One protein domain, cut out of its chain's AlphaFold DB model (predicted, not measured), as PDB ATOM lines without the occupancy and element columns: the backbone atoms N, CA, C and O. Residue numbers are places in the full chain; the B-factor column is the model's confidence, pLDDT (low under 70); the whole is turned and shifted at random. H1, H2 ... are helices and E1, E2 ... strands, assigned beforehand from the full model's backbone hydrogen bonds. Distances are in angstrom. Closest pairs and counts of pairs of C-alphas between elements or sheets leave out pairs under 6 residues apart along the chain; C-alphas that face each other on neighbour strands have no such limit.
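What this domain is: This is residues 226 to 295 of the 297 residues of an uncharacterized protein of Rhizobium tropici (UniProt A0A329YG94). Picture a bare-backed wall of three antiparallel strands, E1, E2 and E3, with two short helices, H1 and H3, over its one covered face. A third helix, H2, lies past one end of the wall and touches both of them, while the turn between E2 and E3 lies at the far end of the long axis. The printed part has 70 residues, in the order H1 E1 E2 E3 H2 H3, with sheet order E1 - E2 - E3 and a mixed class of helices and strands. It is compact, with a radius of gyration of the C-alphas of 11.4 A, yet elongated in outline, spanning 36 by 20 by 18 A.

How they stand to each other: Start at H1, residues 226 to 233, which is on the sheet and over E1, residues 240 to 246. Its height over the sheet is 9.2 A, on a local plane fitted to 6 C-alphas of the sheet, only just enough; it runs along the strands, at 23 degrees to E1 on the local plane. Its closest C-alphas to E1 are those of Ile 231 and Ser 244, 6.8 A apart. Next come E2, residues 249 to 256, and E3, residues 259 to 266; with E1 they form a meander, each strand the antiparallel neighbour of the one before. In the hairpin E1 and E2, look for N 244 and O 251, 2.9 A apart; in the hairpin E2 and E3, for N 252 and O 263, 3.0 A apart. H2, residues 270 to 279, is not on the sheet. It only just touches H1, with 3 pairs of C-alphas within 8 A, the closest being those of Ala 226 and Glu 274 at 7.0 A; the tilt is steep, 41 degrees, the same way. H3, residues 285 to 293, is on the same face as H1, at a height over the sheet of 9.0 A; it lies over E2 and E3, slantwise to the strands, at 44 degrees to E2 on the local plane. Its closest C-alphas to E3 are those of Val 265 and Met 293, 6.3 A apart. H2 and H3 form a helical hairpin and only just touch, with 3 pairs within 8 A, the closest C-alphas being those of Phe 273 and Ala 292 at 6.8 A; the tilt is steep, 39 degrees, opposite ways. In H1, H2 and H3 every O i to N i+4 pair is within hydrogen-bond range.

Where its parts are: Find C-alpha 226 at (222.298, 182.303, 158.540), where H1 begins. E1 is 16.8 A long, E2 22.1 A and E3 23.0 A; find the end of E3 at C-alpha 266, (209.010, 186.266, 153.112). H2 covers 14.1 A, and H3 ends at C-alpha 293, (212.904, 191.294, 148.507).

The domain as a whole: The C-alphas farthest apart are those of Asp 258 and Cys 271, 36.1 A. The printed part has no cut and no long link. The mean pLDDT of the printed part is 88.2; look for values under 70 at residues 236 to 238 and residue 257.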
ATOM      1  N   ALA A 226     221.700 181.262 159.378       89.44
ATOM      2  CA  ALA A 226     222.298 182.303 158.540       89.44
ATOM      3  C   ALA A 226     221.556 183.654 158.602       89.44
ATOM      4  O   ALA A 226     222.193 184.703 158.592       89.44
ATOM      5  N   LEU A 227     220.217 183.653 158.689       89.56
ATOM      6  CA  LEU A 227     219.444 184.895 158.818       89.56
ATOM      7  C   LEU A 227     219.586 185.493 160.219       89.56
ATOM      8  O   LEU A 227     219.707 186.705 160.364       89.56
ATOM      9  N   HIS A 228     219.587 184.643 161.247       86.19
ATOM     10  CA  HIS A 228     219.802 185.082 162.620       86.19
ATOM     11  C   HIS A 228     221.192 185.708 162.804       86.19
ATOM     12  O   HIS A 228     221.300 186.784 163.387       86.19
ATOM     13  N   GLU A 229     222.232 185.072 162.261       88.19
ATOM     14  CA  GLU A 229     223.608 185.578 162.263       88.19
ATOM     15  C   GLU A 229     223.736 186.892 161.487       88.19
ATOM     16  O   GLU A 229     224.356 187.830 161.985       88.19
ATOM     17  N   ALA A 230     223.106 186.990 160.310       88.62
ATOM     18  CA  ALA A 230     223.103 188.219 159.522       88.62
ATOM     19  C   ALA A 230     222.517 189.390 160.325       88.62
ATOM     20  O   ALA A 230     223.179 190.413 160.462       88.62
ATOM     21  N   ILE A 231     221.335 189.217 160.932       88.50
ATOM     22  CA  ILE A 231     220.698 190.256 161.762       88.50
ATOM     23  C   ILE A 231     221.587 190.631 162.954       88.50
ATOM     24  O   ILE A 231     221.775 191.812 163.226       88.50
ATOM     25  N   ALA A 232     222.160 189.645 163.649       83.75
ATOM     26  CA  ALA A 232     223.003 189.886 164.821       83.75
ATOM     27  C   ALA A 232     224.332 190.595 164.494       83.75
ATOM     28  O   ALA A 232     224.942 191.185 165.384       83.75
ATOM     29  N   SER A 233     224.797 190.518 163.244       85.56
ATOM     30  CA  SER A 233     226.032 191.169 162.795       85.56
ATOM     31  C   SER A 233     225.867 192.649 162.438       85.56
ATOM     32  O   SER A 233     226.869 193.357 162.321       85.56
ATOM     33  N   LEU A 234     224.626 193.117 162.271       85.44
ATOM     34  CA  LEU A 234     224.341 194.499 161.900       85.44
ATOM     35  C   LEU A 234     224.524 195.443 163.102       85.44
ATOM     36  O   LEU A 234     224.180 195.088 164.234       85.44
ATOM     37  N   PRO A 235     225.074 196.650 162.889       78.62
ATOM     38  CA  PRO A 235     225.255 197.624 163.956       78.62
ATOM     39  C   PRO A 235     223.905 198.117 164.497       78.62
ATOM     40  O   PRO A 235     222.986 198.406 163.741       78.62
ATOM     41  N   ALA A 236     223.805 198.268 165.820       66.12
ATOM     42  CA  ALA A 236     222.581 198.726 166.488       66.12
ATOM     43  C   ALA A 236     222.228 200.205 166.217       66.12
ATOM     44  O   ALA A 236     221.119 200.624 166.524       66.12
ATOM     45  N   GLU A 237     223.173 200.991 165.691       65.31
ATOM     46  CA  GLU A 237     222.998 202.414 165.346       65.31
ATOM     47  C   GLU A 237     222.494 202.633 163.908       65.31
ATOM     48  O   GLU A 237     222.472 203.764 163.434       65.31
ATOM     49  N   ASP A 238     222.143 201.562 163.200       68.94
ATOM     50  CA  ASP A 238     221.582 201.644 161.853       68.94
ATOM     51  C   ASP A 238     220.153 202.222 161.862       68.94
ATOM     52  O   ASP A 238     219.477 202.204 162.891       68.94
ATOM     53  N   ASP A 239     219.653 202.679 160.710       70.75
ATOM     54  CA  ASP A 239     218.342 203.346 160.543       70.75
ATOM     55  C   ASP A 239     217.124 202.481 160.963       70.75
ATOM     56  O   ASP A 239     215.967 202.910 160.889       70.75
ATOM     57  N   ALA A 240     217.348 201.224 161.347       70.62
ATOM     58  CA  ALA A 240     216.313 200.295 161.763       70.62
ATOM     59  C   ALA A 240     215.939 200.487 163.238       70.62
ATOM     60  O   ALA A 240     216.710 200.182 164.144       70.62
ATOM     61  N   LEU A 241     214.689 200.885 163.472       76.88
ATOM     62  CA  LEU A 241     214.079 200.917 164.802       76.88
ATOM     63  C   LEU A 241     213.813 199.498 165.324       76.88
ATOM     64  O   LEU A 241     213.860 199.245 166.528       76.88
ATOM     65  N   PHE A 242     213.551 198.558 164.412       85.06
ATOM     66  CA  PHE A 242     213.369 197.143 164.717       85.06
ATOM     67  C   PHE A 242     213.741 196.279 163.509       85.06
ATOM     68  O   PHE A 242     213.317 196.548 162.387       85.06
ATOM     69  N   LEU A 243     214.489 195.198 163.731       87.00
ATOM     70  CA  LEU A 243     214.822 194.221 162.695       87.00
ATOM     71  C   LEU A 243     214.882 192.819 163.288       87.00
ATOM     72  O   LEU A 243     215.569 192.569 164.278       87.00
ATOM     73  N   SER A 244     214.153 191.890 162.679       88.56
ATOM     74  CA  SER A 244     214.053 190.527 163.182       88.56
ATOM     75  C   SER A 244     213.615 189.513 162.133       88.56
ATOM     76  O   SER A 244     213.300 189.866 160.999       88.56
ATOM     77  N   ALA A 245     213.572 188.239 162.528       89.12
ATOM     78  CA  ALA A 245     213.055 187.166 161.698       89.12
ATOM     79  C   ALA A 245     212.093 186.253 162.467       89.12
ATOM     80  O   ALA A 245     212.318 185.960 163.641       89.12
ATOM     81  N   ASP A 246     211.074 185.764 161.760       90.50
ATOM     82  CA  ASP A 246     210.171 184.681 162.157       90.50
ATOM     83  C   ASP A 246     210.161 183.626 161.040       90.50
ATOM     84  O   ASP A 246     209.630 183.834 159.941       90.50
ATOM     85  N   GLY A 247     210.843 182.503 161.278       90.81
ATOM     86  CA  GLY A 247     211.165 181.546 160.222       90.81
ATOM     87  C   GLY A 247     211.929 182.221 159.079       90.81
ATOM     88  O   GLY A 247     212.981 182.816 159.293       90.81
ATOM     89  N   ARG A 248     211.403 182.121 157.855       93.50
ATOM     90  CA  ARG A 248     211.967 182.773 156.653       93.50
ATOM     91  C   ARG A 248     211.396 184.166 156.385       93.50
ATOM     92  O   ARG A 248     211.620 184.717 155.314       93.50
ATOM     93  N   THR A 249     210.630 184.711 157.320       93.44
ATOM     94  CA  THR A 249     210.049 186.044 157.194       93.44
ATOM     95  C   THR A 249     210.941 187.034 157.915       93.44
ATOM     96  O   THR A 249     211.132 186.910 159.121       93.44
ATOM     97  N   LEU A 250     211.473 188.013 157.192       91.88
ATOM     98  CA  LEU A 250     212.120 189.180 157.774       91.88
ATOM     99  C   LEU A 250     211.033 190.184 158.176       91.88
ATOM    100  O   LEU A 250     210.142 190.465 157.378       91.88
ATOM    101  N   ILE A 251     211.090 190.709 159.395       91.44
ATOM    102  CA  ILE A 251     210.145 191.695 159.934       91.44
ATOM    103  C   ILE A 251     210.953 192.917 160.349       91.44
ATOM    104  O   ILE A 251     211.949 192.776 161.063       91.44
ATOM    105  N   PHE A 252     210.534 194.102 159.919       90.69
ATOM    106  CA  PHE A 252     211.311 195.317 160.129       90.69
ATOM    107  C   PHE A 252     210.448 196.559 160.354       90.69
ATOM    108  O   PHE A 252     209.286 196.634 159.952       90.69
ATOM    109  N   GLU A 253     211.077 197.539 160.989       89.56
ATOM    110  CA  GLU A 253     210.624 198.910 161.157       89.56
ATOM    111  C   GLU A 253     211.824 199.824 160.909       89.56
ATOM    112  O   GLU A 253     212.822 199.755 161.629       89.56
ATOM    113  N   LEU A 254     211.749 200.631 159.857       88.31
ATOM    114  CA  LEU A 254     212.802 201.569 159.471       88.31
ATOM    115  C   LEU A 254     212.354 202.994 159.788       88.31
ATOM    116  O   LEU A 254     211.210 203.347 159.500       88.31
ATOM    117  N   GLY A 255     213.253 203.799 160.352       82.88
ATOM    118  CA  GLY A 255     213.072 205.240 160.483       82.88
ATOM    119  C   GLY A 255     213.719 205.977 159.310       82.88
ATOM    120  O   GLY A 255     214.828 205.639 158.898       82.88
ATOM    121  N   ASP A 256     213.036 206.984 158.771       80.19
ATOM    122  CA  ASP A 256     213.578 207.877 157.742       80.19
ATOM    123  C   ASP A 256     213.050 209.301 157.962       80.19
ATOM    124  O   ASP A 256     211.875 209.545 157.713       80.19
ATOM    125  N   ASP A 257     213.888 210.207 158.489       68.81
ATOM    126  CA  ASP A 257     213.666 211.666 158.577       68.81
ATOM    127  C   ASP A 257     212.194 212.118 158.803       68.81
ATOM    128  O   ASP A 257     211.710 213.009 158.108       68.81
ATOM    129  N   ASP A 258     211.498 211.512 159.782       72.25
ATOM    130  CA  ASP A 258     210.097 211.732 160.238       72.25
ATOM    131  C   ASP A 258     209.040 210.681 159.816       72.25
ATOM    132  O   ASP A 258     207.909 210.721 160.314       72.25
ATOM    133  N   GLU A 259     209.378 209.700 158.979       80.44
ATOM    134  CA  GLU A 259     208.501 208.578 158.619       80.44
ATOM    135  C   GLU A 259     208.985 207.251 159.222       80.44
ATOM    136  O   GLU A 259     210.178 206.968 159.310       80.44
ATOM    137  N   ILE A 260     208.026 206.420 159.645       85.44
ATOM    138  CA  ILE A 260     208.273 205.046 160.093       85.44
ATOM    139  C   ILE A 260     207.669 204.102 159.056       85.44
ATOM    140  O   ILE A 260     206.462 204.143 158.796       85.44
ATOM    141  N   PHE A 261     208.504 203.243 158.474       86.06
ATOM    142  CA  PHE A 261     208.079 202.220 157.527       86.06
ATOM    143  C   PHE A 261     208.120 200.836 158.175       86.06
ATOM    144  O   PHE A 261     209.189 200.286 158.444       86.06
ATOM    145  N   GLU A 262     206.939 200.261 158.396       90.62
ATOM    146  CA  GLU A 262     206.771 198.904 158.911       90.62
ATOM    147  C   GLU A 262     206.495 197.917 157.775       90.62
ATOM    148  O   GLU A 262     205.641 198.151 156.914       90.62
ATOM    149  N   GLY A 263     207.182 196.777 157.791       90.44
ATOM    150  CA  GLY A 263     207.022 195.771 156.753       90.44
ATOM    151  C   GLY A 263     207.463 194.375 157.162       90.44
ATOM    152  O   GLY A 263     208.082 194.141 158.202       90.44
ATOM    153  N   SER A 264     207.116 193.418 156.305       92.94
ATOM    154  CA  SER A 264     207.628 192.057 156.389       92.94
ATOM    155  C   SER A 264     207.842 191.486 154.995       92.94
ATOM    156  O   SER A 264     207.080 191.796 154.077       92.94
ATOM    157  N   VAL A 265     208.880 190.670 154.835       94.38
ATOM    158  CA  VAL A 265     209.272 190.055 153.562       94.38
ATOM    159  C   VAL A 265     209.527 188.575 153.794       94.38
ATOM    160  O   VAL A 265     210.343 188.201 154.633       94.38
ATOM    161  N   VAL A 266     208.822 187.720 153.055       94.69
ATOM    162  CA  VAL A 266     209.010 186.266 153.112       94.69
ATOM    163  C   VAL A 266     210.060 185.862 152.083       94.69
ATOM    164  O   VAL A 266     209.883 186.093 150.893       94.69
ATOM    165  N   VAL A 267     211.133 185.213 152.531       93.88
ATOM    166  CA  VAL A 267     212.159 184.651 151.645       93.88
ATOM    167  C   VAL A 267     211.657 183.325 151.068       93.88
ATOM    168  O   VAL A 267     211.671 182.287 151.745       93.88
ATOM    169  N   HIS A 268     211.214 183.352 149.810       92.06
ATOM    170  CA  HIS A 268     210.715 182.174 149.105       92.06
ATOM    171  C   HIS A 268     211.868 181.310 148.571       92.06
ATOM    172  O   HIS A 268     211.942 180.119 148.903       92.06
ATOM    173  N   ASP A 269     212.814 181.904 147.833       94.19
ATOM    174  CA  ASP A 269     214.023 181.218 147.351       94.19
ATOM    175  C   ASP A 269     215.165 181.286 148.378       94.19
ATOM    176  O   ASP A 269     216.126 182.051 148.269       94.19
ATOM    177  N   TRP A 270     215.041 180.457 149.418       94.25
ATOM    178  CA  TRP A 270     216.000 180.421 150.524       94.25
ATOM    179  C   TRP A 270     217.429 180.070 150.093       94.25
ATOM    180  O   TRP A 270     218.378 180.627 150.634       94.25
ATOM    181  N   CYS A 271     217.597 179.157 149.134       93.75
ATOM    182  CA  CYS A 271     218.931 178.733 148.704       93.75
ATOM    183  C   CYS A 271     219.685 179.898 148.062       93.75
ATOM    184  O   CYS A 271     220.825 180.171 148.430       93.75
ATOM    185  N   ARG A 272     219.021 180.619 147.151       94.25
ATOM    186  CA  ARG A 272     219.599 181.795 146.503       94.25
ATOM    187  C   ARG A 272     219.899 182.906 147.505       94.25
ATOM    188  O   ARG A 272     220.969 183.504 147.445       94.25
ATOM    189  N   PHE A 273     218.986 183.155 148.441       95.50
ATOM    190  CA  PHE A 273     219.188 184.139 149.503       95.50
ATOM    191  C   PHE A 273     220.410 183.818 150.372       95.50
ATOM    192  O   PHE A 273     221.242 184.681 150.640       95.50
ATOM    193  N   GLU A 274     220.553 182.560 150.789       94.38
ATOM    194  CA  GLU A 274     221.671 182.113 151.616       94.38
ATOM    195  C   GLU A 274     223.013 182.202 150.869       94.38
ATOM    196  O   GLU A 274     224.028 182.587 151.453       94.38
ATOM    197  N   GLU A 275     223.031 181.906 149.566       94.62
ATOM    198  CA  GLU A 275     224.200 182.130 148.709       94.62
ATOM    199  C   GLU A 275     224.566 183.618 148.624       94.62
ATOM    200  O   GLU A 275     225.744 183.965 148.756       94.62
ATOM    201  N   GLN A 276     223.574 184.501 148.465       93.75
ATOM    202  CA  GLN A 276     223.778 185.950 148.440       93.75
ATOM    203  C   GLN A 276     224.330 186.473 149.773       93.75
ATOM    204  O   GLN A 276     225.320 187.203 149.749       93.75
ATOM    205  N   LEU A 277     223.765 186.056 150.916       94.50
ATOM    206  CA  LEU A 277     224.253 186.426 152.255       94.50
ATOM    207  C   LEU A 277     225.729 186.068 152.458       94.50
ATOM    208  O   LEU A 277     226.480 186.836 153.051       94.50
ATOM    209  N   ARG A 278     226.161 184.905 151.958       92.94
ATOM    210  CA  ARG A 278     227.557 184.458 152.081       92.94
ATOM    211  C   ARG A 278     228.493 185.187 151.121       92.94
ATOM    212  O   ARG A 278     229.639 185.453 151.477       92.94
ATOM    213  N   ALA A 279     228.037 185.455 149.900       94.25
ATOM    214  CA  ALA A 279     228.842 186.111 148.876       94.25
ATOM    215  C   ALA A 279     229.008 187.613 149.141       94.25
ATOM    216  O   ALA A 279     230.088 188.161 148.923       94.25
ATOM    217  N   THR A 280     227.945 188.258 149.621       93.00
ATOM    218  CA  THR A 280     227.873 189.707 149.843       93.00
ATOM    219  C   THR A 280     227.143 189.966 151.164       93.00
ATOM    220  O   THR A 280     225.943 190.238 151.155       93.00
ATOM    221  N   PRO A 281     227.827 189.823 152.315       92.62
ATOM    222  CA  PRO A 281     227.205 190.059 153.612       92.62
ATOM    223  C   PRO A 281     226.685 191.501 153.712       92.62
ATOM    224  O   PRO A 281     227.437 192.423 153.379       92.62
ATOM    225  N   PRO A 282     225.434 191.712 154.156       92.88
ATOM    226  CA  PRO A 282     224.881 193.050 154.301       92.88
ATOM    227  C   PRO A 282     225.593 193.801 155.426       92.88
ATOM    228  O   PRO A 282     225.932 193.233 156.464       92.88
ATOM    229  N   SER A 283     225.796 195.094 155.208       90.88
ATOM    230  CA  SER A 283     226.353 196.025 156.188       90.88
ATOM    231  C   SER A 283     225.278 196.862 156.884       90.88
ATOM    232  O   SER A 283     225.542 197.417 157.949       90.88
ATOM    233  N   THR A 284     224.070 196.909 156.309       91.00
ATOM    234  CA  THR A 284     222.898 197.614 156.850       91.00
ATOM    235  C   THR A 284     221.625 196.761 156.773       91.00
ATOM    236  O   THR A 284     221.502 195.825 155.974       91.00
ATOM    237  N   ALA A 285     220.629 197.120 157.575       90.12
ATOM    238  CA  ALA A 285     219.277 196.593 157.577       90.12
ATOM    239  C   ALA A 285     218.597 196.793 156.219       90.12
ATOM    240  O   ALA A 285     217.972 195.865 155.707       90.12
ATOM    241  N   ARG A 286     218.759 197.972 155.597       91.00
ATOM    242  CA  ARG A 286     218.195 198.274 154.269       91.00
ATOM    243  C   ARG A 286     218.748 197.340 153.190       91.00
ATOM    244  O   ARG A 286     217.988 196.887 152.332       91.00
ATOM    245  N   GLU A 287     220.039 197.010 153.248       93.12
ATOM    246  CA  GLU A 287     220.655 196.033 152.341       93.12
ATOM    247  C   GLU A 287     220.077 194.633 152.558       93.12
ATOM    248  O   GLU A 287     219.633 194.008 151.595       93.12
ATOM    249  N   LEU A 288     219.993 194.167 153.810       94.06
ATOM    250  CA  LEU A 288     219.419 192.855 154.131       94.06
ATOM    251  C   LEU A 288     217.956 192.731 153.664       94.06
ATOM    252  O   LEU A 288     217.573 191.707 153.096       94.06
ATOM    253  N   ILE A 289     217.146 193.772 153.877       93.19
ATOM    254  CA  ILE A 289     215.749 193.824 153.420       93.19
ATOM    255  C   ILE A 289     215.687 193.765 151.894       93.19
ATOM    256  O   ILE A 289     214.915 192.982 151.345       93.19
ATOM    257  N   SER A 290     216.524 194.545 151.207       93.31
ATOM    258  CA  SER A 290     216.572 194.559 149.741       93.31
ATOM    259  C   SER A 290     216.943 193.185 149.179       93.31
ATOM    260  O   SER A 290     216.256 192.683 148.291       93.31
ATOM    261  N   MET A 291     217.953 192.528 149.761       95.19
ATOM    262  CA  MET A 291     218.331 191.154 149.406       95.19
ATOM    263  C   MET A 291     217.168 190.177 149.604       95.19
ATOM    264  O   MET A 291     216.934 189.324 148.754       95.19
ATOM    265  N   ALA A 292     216.414 190.302 150.702       93.88
ATOM    266  CA  ALA A 292     215.253 189.452 150.961       93.88
ATOM    267  C   ALA A 292     214.117 189.700 149.953       93.88
ATOM    268  O   ALA A 292     213.426 188.759 149.569       93.88
ATOM    269  N   MET A 293     213.926 190.943 149.498       93.12
ATOM    270  CA  MET A 293     212.904 191.294 148.507       93.12
ATOM    271  C   MET A 293     213.204 190.725 147.114       93.12
ATOM    272  O   MET A 293     212.276 190.311 146.426       93.12
ATOM    273  N   GLU A 294     214.474 190.635 146.707       93.31
ATOM    274  CA  GLU A 294     214.875 190.063 145.405       93.31
ATOM    275  C   GLU A 294     214.495 188.583 145.223       93.31
ATOM    276  O   GLU A 294     214.459 188.069 144.102       93.31
ATOM    277  N   VAL A 295     214.256 187.889 146.332       89.88
ATOM    278  CA  VAL A 295     213.962 186.450 146.416       89.88
ATOM    279  C   VAL A 295     212.572 186.180 147.007       89.88
ATOM    280  O   VAL A 295     212.264 185.043 147.382       89.88
TER     281      VAL A 295